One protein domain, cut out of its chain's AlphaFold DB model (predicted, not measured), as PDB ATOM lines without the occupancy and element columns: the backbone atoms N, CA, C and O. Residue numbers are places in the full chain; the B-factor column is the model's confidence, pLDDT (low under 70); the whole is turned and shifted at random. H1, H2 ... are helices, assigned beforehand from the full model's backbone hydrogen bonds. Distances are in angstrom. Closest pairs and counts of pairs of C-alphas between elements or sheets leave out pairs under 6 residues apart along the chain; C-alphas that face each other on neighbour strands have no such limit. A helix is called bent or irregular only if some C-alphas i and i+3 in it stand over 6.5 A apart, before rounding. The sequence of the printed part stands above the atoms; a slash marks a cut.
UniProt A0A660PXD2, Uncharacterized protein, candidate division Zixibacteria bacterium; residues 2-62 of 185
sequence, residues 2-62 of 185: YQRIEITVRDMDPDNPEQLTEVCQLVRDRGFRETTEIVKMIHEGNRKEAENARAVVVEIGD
ATOM      1  N   TYR A   2      35.597  22.273 -19.421       53.81
ATOM      2  CA  TYR A   2      36.456  22.850 -20.456       53.81
ATOM      3  C   TYR A   2      36.558  24.363 -20.228       53.81
ATOM      4  O   TYR A   2      35.541  25.053 -20.228       53.81
ATOM      5  N   GLN A   3      37.771  24.872 -20.006       60.28
ATOM      6  CA  GLN A   3      38.032  26.311 -20.019       60.28
ATOM      7  C   GLN A   3      37.589  26.852 -21.390       60.28
ATOM      8  O   GLN A   3      37.902  26.245 -22.427       60.28
ATOM      9  N   ARG A   4      36.777  27.920 -21.385       73.44
ATOM     10  CA  ARG A   4      36.241  28.534 -22.607       73.44
ATOM     11  C   ARG A   4      37.403  29.101 -23.417       73.44
ATOM     12  O   ARG A   4      38.110  29.967 -22.914       73.44
ATOM     13  N   ILE A   5      37.554  28.634 -24.657       78.38
ATOM     14  CA  ILE A   5      38.624  29.065 -25.572       78.38
ATOM     15  C   ILE A   5      38.631  30.587 -25.772       78.38
ATOM     16  O   ILE A   5      39.690  31.188 -25.863       78.38
ATOM     17  N   GLU A   6      37.454  31.216 -25.720       76.50
ATOM     18  CA  GLU A   6      37.273  32.670 -25.779       76.50
ATOM     19  C   GLU A   6      38.087  33.422 -24.713       76.50
ATOM     20  O   GLU A   6      38.681  34.450 -25.017       76.50
ATOM     21  N   ILE A   7      38.134  32.913 -23.475       77.62
ATOM     22  CA  ILE A   7      38.880  33.549 -22.376       77.62
ATOM     23  C   ILE A   7      40.380  33.412 -22.637       77.62
ATOM     24  O   ILE A   7      41.117  34.381 -22.538       77.62
ATOM     25  N   THR A   8      40.815  32.220 -23.046       79.88
ATOM     26  CA  THR A   8      42.220  31.944 -23.357       79.88
ATOM     27  C   THR A   8      42.730  32.780 -24.533       79.88
ATOM     28  O   THR A   8      43.832  33.300 -24.454       79.88
ATOM     29  N   VAL A   9      41.934  32.954 -25.595       83.00
ATOM     30  CA  VAL A   9      42.299  33.792 -26.752       83.00
ATOM     31  C   VAL A   9      42.292  35.280 -26.393       83.00
ATOM     32  O   VAL A   9      43.157  36.014 -26.855       83.00
ATOM     33  N   ARG A  10      41.346  35.738 -25.560       83.75
ATOM     34  CA  ARG A  10      41.264  37.146 -25.133       83.75
ATOM     35  C   ARG A  10      42.475  37.587 -24.309       83.75
ATOM     36  O   ARG A  10      42.888  38.734 -24.436       83.75
ATOM     37  N   ASP A  11      43.005  36.693 -23.482       84.44
ATOM     38  CA  ASP A  11      44.110  36.983 -22.563       84.44
ATOM     39  C   ASP A  11      45.497  36.655 -23.167       84.44
ATOM     40  O   ASP A  11      46.512  36.809 -22.488       84.44
ATOM     41  N   MET A  12      45.549  36.189 -24.422       84.31
ATOM     42  CA  MET A  12      46.778  35.786 -25.113       84.31
ATOM     43  C   MET A  12      47.560  36.996 -25.641       84.31
ATOM     44  O   MET A  12      46.981  37.900 -26.246       84.31
ATOM     45  N   ASP A  13      48.884  36.975 -25.475       82.44
ATOM     46  CA  ASP A  13      49.788  37.923 -26.132       82.44
ATOM     47  C   ASP A  13      50.095  37.448 -27.571       82.44
ATOM     48  O   ASP A  13      50.696  36.380 -27.731       82.44
ATOM     49  N   PRO A  14      49.690  38.187 -28.625       77.44
ATOM     50  CA  PRO A  14      49.914  37.781 -30.015       77.44
ATOM     51  C   PRO A  14      51.398  37.729 -30.405       77.44
ATOM     52  O   PRO A  14      51.741  37.023 -31.353       77.44
ATOM     53  N   ASP A  15      52.274  38.421 -29.671       83.75
ATOM     54  CA  ASP A  15      53.718  38.424 -29.916       83.75
ATOM     55  C   ASP A  15      54.447  37.288 -29.168       83.75
ATOM     56  O   ASP A  15      55.664  37.130 -29.307       83.75
ATOM     57  N   ASN A  16      53.723  36.463 -28.395       85.62
ATOM     58  CA  ASN A  16      54.266  35.296 -27.704       85.62
ATOM     59  C   ASN A  16      54.005  33.995 -28.499       85.62
ATOM     60  O   ASN A  16      52.930  33.393 -28.385       85.62
ATOM     61  N   PRO A  17      54.988  33.495 -29.276       80.88
ATOM     62  CA  PRO A  17      54.797  32.335 -30.147       80.88
ATOM     63  C   PRO A  17      54.556  31.024 -29.385       80.88
ATOM     64  O   PRO A  17      53.930  30.110 -29.927       80.88
ATOM     65  N   GLU A  18      55.031  30.910 -28.142       85.62
ATOM     66  CA  GLU A  18      54.823  29.717 -27.313       85.62
ATOM     67  C   GLU A  18      53.362  29.625 -26.862       85.62
ATOM     68  O   GLU A  18      52.725  28.593 -27.068       85.62
ATOM     69  N   GLN A  19      52.794  30.729 -26.358       82.06
ATOM     70  CA  GLN A  19      51.375  30.788 -25.982       82.06
ATOM     71  C   GLN A  19      50.460  30.542 -27.184       82.06
ATOM     72  O   GLN A  19      49.511  29.761 -27.086       82.06
ATOM     73  N   LEU A  20      50.770  31.143 -28.339       79.06
ATOM     74  CA  LEU A  20      50.032  30.891 -29.577       79.06
ATOM     75  C   LEU A  20      50.063  29.403 -29.952       79.06
ATOM     76  O   LEU A  20      49.028  28.817 -30.270       79.06
ATOM     77  N   THR A  21      51.235  28.770 -29.861       81.94
ATOM     78  CA  THR A  21      51.403  27.341 -30.157       81.94
ATOM     79  C   THR A  21      50.579  26.465 -29.213       81.94
ATOM     80  O   THR A  21      49.901  25.551 -29.682       81.94
ATOM     81  N   GLU A  22      50.585  26.750 -27.908       84.44
ATOM     82  CA  GLU A  22      49.798  26.014 -26.910       84.44
ATOM     83  C   GLU A  22      48.290  26.129 -27.169       84.44
ATOM     84  O   GLU A  22      47.570  25.126 -27.146       84.44
ATOM     85  N   VAL A  23      47.798  27.334 -27.472       83.19
ATOM     86  CA  VAL A  23      46.382  27.560 -27.797       83.19
ATOM     87  C   VAL A  23      46.005  26.843 -29.093       83.19
ATOM     88  O   VAL A  23      44.978  26.159 -29.137       83.19
ATOM     89  N   CYS A  24      46.845  26.918 -30.127       79.81
ATOM     90  CA  CYS A  24      46.639  26.176 -31.369       79.81
ATOM     91  C   CYS A  24      46.606  24.660 -31.135       79.81
ATOM     92  O   CYS A  24      45.727  23.990 -31.674       79.81
ATOM     93  N   GLN A  25      47.519  24.107 -30.330       79.56
ATOM     94  CA  GLN A  25      47.518  22.684 -29.975       79.56
ATOM     95  C   GLN A  25      46.246  22.298 -29.222       79.56
ATOM     96  O   GLN A  25      45.611  21.313 -29.579       79.56
ATOM     97  N   LEU A  26      45.803  23.107 -28.259       82.12
ATOM     98  CA  LEU A  26      44.563  22.856 -27.525       82.12
ATOM     99  C   LEU A  26      43.335  22.835 -28.448       82.12
ATOM    100  O   LEU A  26      42.465  21.974 -28.294       82.12
ATOM    101  N   VAL A  27      43.244  23.783 -29.386       76.75
ATOM    102  CA  VAL A  27      42.153  23.839 -30.373       76.75
ATOM    103  C   VAL A  27      42.217  22.637 -31.310       76.75
ATOM    104  O   VAL A  27      41.194  21.990 -31.523       76.75
ATOM    105  N   ARG A  28      43.409  22.286 -31.809       73.88
ATOM    106  CA  ARG A  28      43.624  21.109 -32.663       73.88
ATOM    107  C   ARG A  28      43.268  19.815 -31.946       73.88
ATOM    108  O   ARG A  28      42.519  19.020 -32.492       73.88
ATOM    109  N   ASP A  29      43.720  19.617 -30.715       76.94
ATOM    110  CA  ASP A  29      43.434  18.409 -29.940       76.94
ATOM    111  C   ASP A  29      41.942  18.264 -29.647       76.94
ATOM    112  O   ASP A  29      41.412  17.155 -29.675       76.94
ATOM    113  N   ARG A  30      41.243  19.371 -29.372       76.75
ATOM    114  CA  ARG A  30      39.785  19.348 -29.188       76.75
ATOM    115  C   ARG A  30      39.048  19.109 -30.506       76.75
ATOM    116  O   ARG A  30      38.058  18.389 -30.499       76.75
ATOM    117  N   GLY A  31      39.519  19.699 -31.604       70.94
ATOM    118  CA  GLY A  31      38.890  19.599 -32.922       70.94
ATOM    119  C   GLY A  31      39.150  18.276 -33.649       70.94
ATOM    120  O   GLY A  31      38.271  17.788 -34.347       70.94
ATOM    121  N   PHE A  32      40.327  17.670 -33.475       73.06
ATOM    122  CA  PHE A  32      40.757  16.496 -34.242       73.06
ATOM    123  C   PHE A  32      40.655  15.176 -33.494       73.06
ATOM    124  O   PHE A  32      40.657  14.137 -34.150       73.06
ATOM    125  N   ARG A  33      40.582  15.168 -32.157       76.75
ATOM    126  CA  ARG A  33      40.539  13.913 -31.389       76.75
ATOM    127  C   ARG A  33      39.354  13.047 -31.794       76.75
ATOM    128  O   ARG A  33      39.557  11.899 -32.165       76.75
ATOM    129  N   GLU A  34      38.151  13.611 -31.778       77.81
ATOM    130  CA  GLU A  34      36.938  12.860 -32.122       77.81
ATOM    131  C   GLU A  34      36.951  12.438 -33.595       77.81
ATOM    132  O   GLU A  34      36.700  11.279 -33.906       77.81
ATOM    133  N   THR A  35      37.365  13.328 -34.504       75.25
ATOM    134  CA  THR A  35      37.517  13.005 -35.931       75.25
ATOM    135  C   THR A  35      38.529  11.878 -36.161       75.25
ATOM    136  O   THR A  35      38.294  10.998 -36.982       75.25
ATOM    137  N   THR A  36      39.633  11.856 -35.410       78.69
ATOM    138  CA  THR A  36      40.657  10.804 -35.502       78.69
ATOM    139  C   THR A  36      40.107   9.458 -35.041       78.69
ATOM    140  O   THR A  36      40.326   8.453 -35.713       78.69
ATOM    141  N   GLU A  37      39.381   9.419 -33.923       78.19
ATOM    142  CA  GLU A  37      38.753   8.186 -33.438       78.19
ATOM    143  C   GLU A  37      37.674   7.683 -34.407       78.19
ATOM    144  O   GLU A  37      37.635   6.491 -34.712       78.19
ATOM    145  N   ILE A  38      36.869   8.581 -34.988       77.69
ATOM    146  CA  ILE A  38      35.887   8.229 -36.024       77.69
ATOM    147  C   ILE A  38      36.585   7.624 -37.254       77.69
ATOM    148  O   ILE A  38      36.158   6.584 -37.749       77.69
ATOM    149  N   VAL A  39      37.690   8.211 -37.731       73.25
ATOM    150  CA  VAL A  39      38.457   7.655 -38.861       73.25
ATOM    151  C   VAL A  39      39.059   6.290 -38.516       73.25
ATOM    152  O   VAL A  39      38.993   5.380 -39.341       73.25
ATOM    153  N   LYS A  40      39.573   6.081 -37.296       72.94
ATOM    154  CA  LYS A  40      40.023   4.746 -36.859       72.94
ATOM    155  C   LYS A  40      38.897   3.720 -36.935       72.94
ATOM    156  O   LYS A  40      39.117   2.626 -37.444       72.94
ATOM    157  N   MET A  41      37.675   4.078 -36.532       73.75
ATOM    158  CA  MET A  41      36.514   3.184 -36.645       73.75
ATOM    159  C   MET A  41      36.188   2.794 -38.096       73.75
ATOM    160  O   MET A  41      35.687   1.694 -38.316       73.75
ATOM    161  N   ILE A  42      36.500   3.636 -39.089       72.38
ATOM    162  CA  ILE A  42      36.339   3.292 -40.514       72.38
ATOM    163  C   ILE A  42      37.285   2.157 -40.928       72.38
ATOM    164  O   ILE A  42      36.903   1.313 -41.741       72.38
ATOM    165  N   HIS A  43      38.507   2.139 -40.392       71.06
ATOM    166  CA  HIS A  43      39.559   1.200 -40.796       71.06
ATOM    167  C   HIS A  43      39.658  -0.044 -39.902       71.06
ATOM    168  O   HIS A  43      40.049  -1.107 -40.379       71.06
ATOM    169  N   GLU A  44      39.313   0.080 -38.621       80.62
ATOM    170  CA  GLU A  44      39.523  -0.947 -37.592       80.62
ATOM    171  C   GLU A  44      38.205  -1.511 -37.031       80.62
ATOM    172  O   GLU A  44      38.200  -2.574 -36.409       80.62
ATOM    173  N   GLY A  45      37.088  -0.804 -37.238       67.81
ATOM    174  CA  GLY A  45      35.768  -1.191 -36.745       67.81
ATOM    175  C   GLY A  45      35.107  -2.297 -37.569       67.81
ATOM    176  O   GLY A  45      35.542  -2.664 -38.661       67.81
ATOM    177  N   ASN A  46      34.000  -2.836 -37.053       79.50
ATOM    178  CA  ASN A  46      33.180  -3.769 -37.832       79.50
ATOM    179  C   ASN A  46      32.393  -3.040 -38.942       79.50
ATOM    180  O   ASN A  46      32.274  -1.817 -38.936       79.50
ATOM    181  N   ARG A  47      31.796  -3.787 -39.886       72.44
ATOM    182  CA  ARG A  47      31.097  -3.212 -41.058       72.44
ATOM    183  C   ARG A  47      30.120  -2.085 -40.694       72.44
ATOM    184  O   ARG A  47      30.126  -1.042 -41.334       72.44
ATOM    185  N   LYS A  48      29.300  -2.289 -39.661       78.12
ATOM    186  CA  LYS A  48      28.282  -1.317 -39.243       78.12
ATOM    187  C   LYS A  48      28.911  -0.059 -38.642       78.12
ATOM    188  O   LYS A  48      28.438   1.044 -38.893       78.12
ATOM    189  N   GLU A  49      29.957  -0.221 -37.837       71.19
ATOM    190  CA  GLU A  49      30.714   0.899 -37.267       71.19
ATOM    191  C   GLU A  49      31.405   1.713 -38.357       71.19
ATOM    192  O   GLU A  49      31.305   2.935 -38.338       71.19
ATOM    193  N   ALA A  50      32.017   1.047 -39.338       62.22
ATOM    194  CA  ALA A  50      32.666   1.708 -40.460       62.22
ATOM    195  C   ALA A  50      31.667   2.475 -41.345       62.22
ATOM    196  O   ALA A  50      31.947   3.603 -41.743       62.22
ATOM    197  N   GLU A  51      30.490   1.906 -41.624       69.12
ATOM    198  CA  GLU A  51      29.412   2.578 -42.372       69.12
ATOM    199  C   GLU A  51      28.901   3.826 -41.637       69.12
ATOM    200  O   GLU A  51      28.826   4.907 -42.225       69.12
ATOM    201  N   ASN A  52      28.621   3.709 -40.336       71.31
ATOM    202  CA  ASN A  52      28.184   4.840 -39.521       71.31
ATOM    203  C   ASN A  52      29.269   5.920 -39.412       71.31
ATOM    204  O   ASN A  52      28.968   7.106 -39.516       71.31
ATOM    205  N   ALA A  53      30.526   5.522 -39.216       69.75
ATOM    206  CA  ALA A  53      31.646   6.447 -39.127       69.75
ATOM    207  C   ALA A  53      31.866   7.202 -40.448       69.75
ATOM    208  O   ALA A  53      32.076   8.410 -40.420       69.75
ATOM    209  N   ARG A  54      31.725   6.535 -41.606       70.19
ATOM    210  CA  ARG A  54      31.755   7.194 -42.926       70.19
ATOM    211  C   ARG A  54      30.658   8.249 -43.060       70.19
ATOM    212  O   ARG A  54      30.963   9.361 -43.473       70.19
ATOM    213  N   ALA A  55      29.420   7.928 -42.677       70.75
ATOM    214  CA  ALA A  55      28.316   8.890 -42.711       70.75
ATOM    215  C   ALA A  55      28.599  10.114 -41.823       70.75
ATOM    216  O   ALA A  55      28.412  11.248 -42.250       70.75
ATOM    217  N   VAL A  56      29.129   9.896 -40.617       73.00
ATOM    218  CA  VAL A  56      29.507  10.987 -39.708       73.00
ATOM    219  C   VAL A  56      30.634  11.850 -40.287       73.00
ATOM    220  O   VAL A  56      30.568  13.069 -40.178       73.00
ATOM    221  N   VAL A  57      31.647  11.259 -40.932       70.94
ATOM    222  CA  VAL A  57      32.724  12.029 -41.588       70.94
ATOM    223  C   VAL A  57      32.182  12.931 -42.697       70.94
ATOM    224  O   VAL A  57      32.617  14.075 -42.793       70.94
ATOM    225  N   VAL A  58      31.222  12.450 -43.495       68.88
ATOM    226  CA  VAL A  58      30.579  13.251 -44.552       68.88
ATOM    227  C   VAL A  58      29.837  14.454 -43.957       68.88
ATOM    228  O   VAL A  58      30.020  15.574 -44.423       68.88
ATOM    229  N   GLU A  59      29.065  14.248 -42.888       68.00
ATOM    230  CA  GLU A  59      28.276  15.312 -42.239       68.00
ATOM    231  C   GLU A  59      29.135  16.348 -41.495       68.00
ATOM    232  O   GLU A  59      28.761  17.512 -41.370       68.00
ATOM    233  N   ILE A  60      30.309  15.950 -40.999       69.00
ATOM    234  CA  ILE A  60      31.247  16.838 -40.289       69.00
ATOM    235  C   ILE A  60      32.087  17.694 -41.269       69.00
ATOM    236  O   ILE A  60      32.822  18.579 -40.831       69.00
ATOM    237  N   GLY A  61      31.938  17.459 -42.581       55.62
ATOM    238  CA  GLY A  61      32.849  17.703 -43.709       55.62
ATOM    239  C   GLY A  61      33.693  18.980 -43.825       55.62
ATOM    240  O   GLY A  61      34.603  18.964 -44.644       55.62
ATOM    241  N   ASP A  62      33.513  20.031 -43.021       63.38
ATOM    242  CA  ASP A  62      34.580  21.013 -42.761       63.38
ATOM    243  C   ASP A  62      34.303  21.861 -41.502       63.38
ATOM    244  O   ASP A  62      33.685  22.927 -41.548       63.38
TER     245      ASP A  62
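What this domain is: This is residues 2 to 62 of the 185 residues of an uncharacterized protein of candidate division Zixibacteria bacterium (UniProt A0A660PXD2). One long bent helix, H2, runs along most of a rod-shaped model, with the chain folded back at both ends: the short helix H1 comes beside the first arm, H2a, and H3 folds back along the second arm, H2b. H1 and H3 stay apart, and the bow that these parts make is open between its two turned-back ends. The printed part has 61 residues with three named helices, in the order H1, H2, H3, and no named strand, and its class is all helix. The whole is only just extended, close to loose, with a radius of gyration of the C-alphas of 16.1 A, and the C-alphas span 48 by 20 by 18 A.

Where its parts are: H1 is residues 5 to 10, beginning at C-alpha 5 at (38.624, 29.065, -25.572) and measuring 8.5 A from first to last C-alpha. H2, residues 17 to 44, was assigned as one helix by its hydrogen bonds, but it is bent: C-alphas 31 and 34 are 7.1 A apart, against about 5 A in a regular helix. Its arm H2a is residues 17 to 31, 20.6 A long, beginning at C-alpha 17 at (54.797, 32.335, -30.147). Its arm H2b is residues 34 to 44, 15.1 A long; residues 32 and 33 belong to neither arm. H3 is residues 47 to 59, 18.8 A long, ending at C-alpha 59 at (28.276, 15.312, -42.239).

How they stand to each other: H1 and H2a only just touch, with 3 pairs of C-alphas within 8 A; the closest are those of Thr 8 and Val 23, 7.5 A apart. H2a touches H1 with residues 23 to 27 alone. The two run opposite ways at a shallow tilt of 21 degrees and form a helical hairpin. At the bend, the lines of H2a and H2b stand at a steep tilt of 52 degrees. H2b and H3 form a second helical hairpin and touch with 17 pairs of C-alphas within 8 A, the closest being those of Ile 42 and Ala 50, 4.0 A apart. They run opposite ways at a tilt of 35.5 degrees, only just steep. H1 is apart from H2b and from H3, and H2a is apart from H3. In H1, H2a, H2b and H3, every O i to N i+4 pair is within hydrogen-bond range.

The domain as a whole: The two C-alphas farthest apart, those of Asp 15 and Arg 47, are 48.7 A apart, and the first and last printed C-alphas, of Tyr 2 and Asp 62, are 22.5 A apart. Residues 13 to 18, of which 17 to 18 belong to H2a, stand free. The printed part has no cut. The link from H1 to H2 is short, with 6 residues, and the link from H2 to H3 is tight, with 2 residues. The mean pLDDT of the printed part is 75.3; it is under 70 at residues 2 to 3, 45, 50 to 51, 53 and 58 to 62.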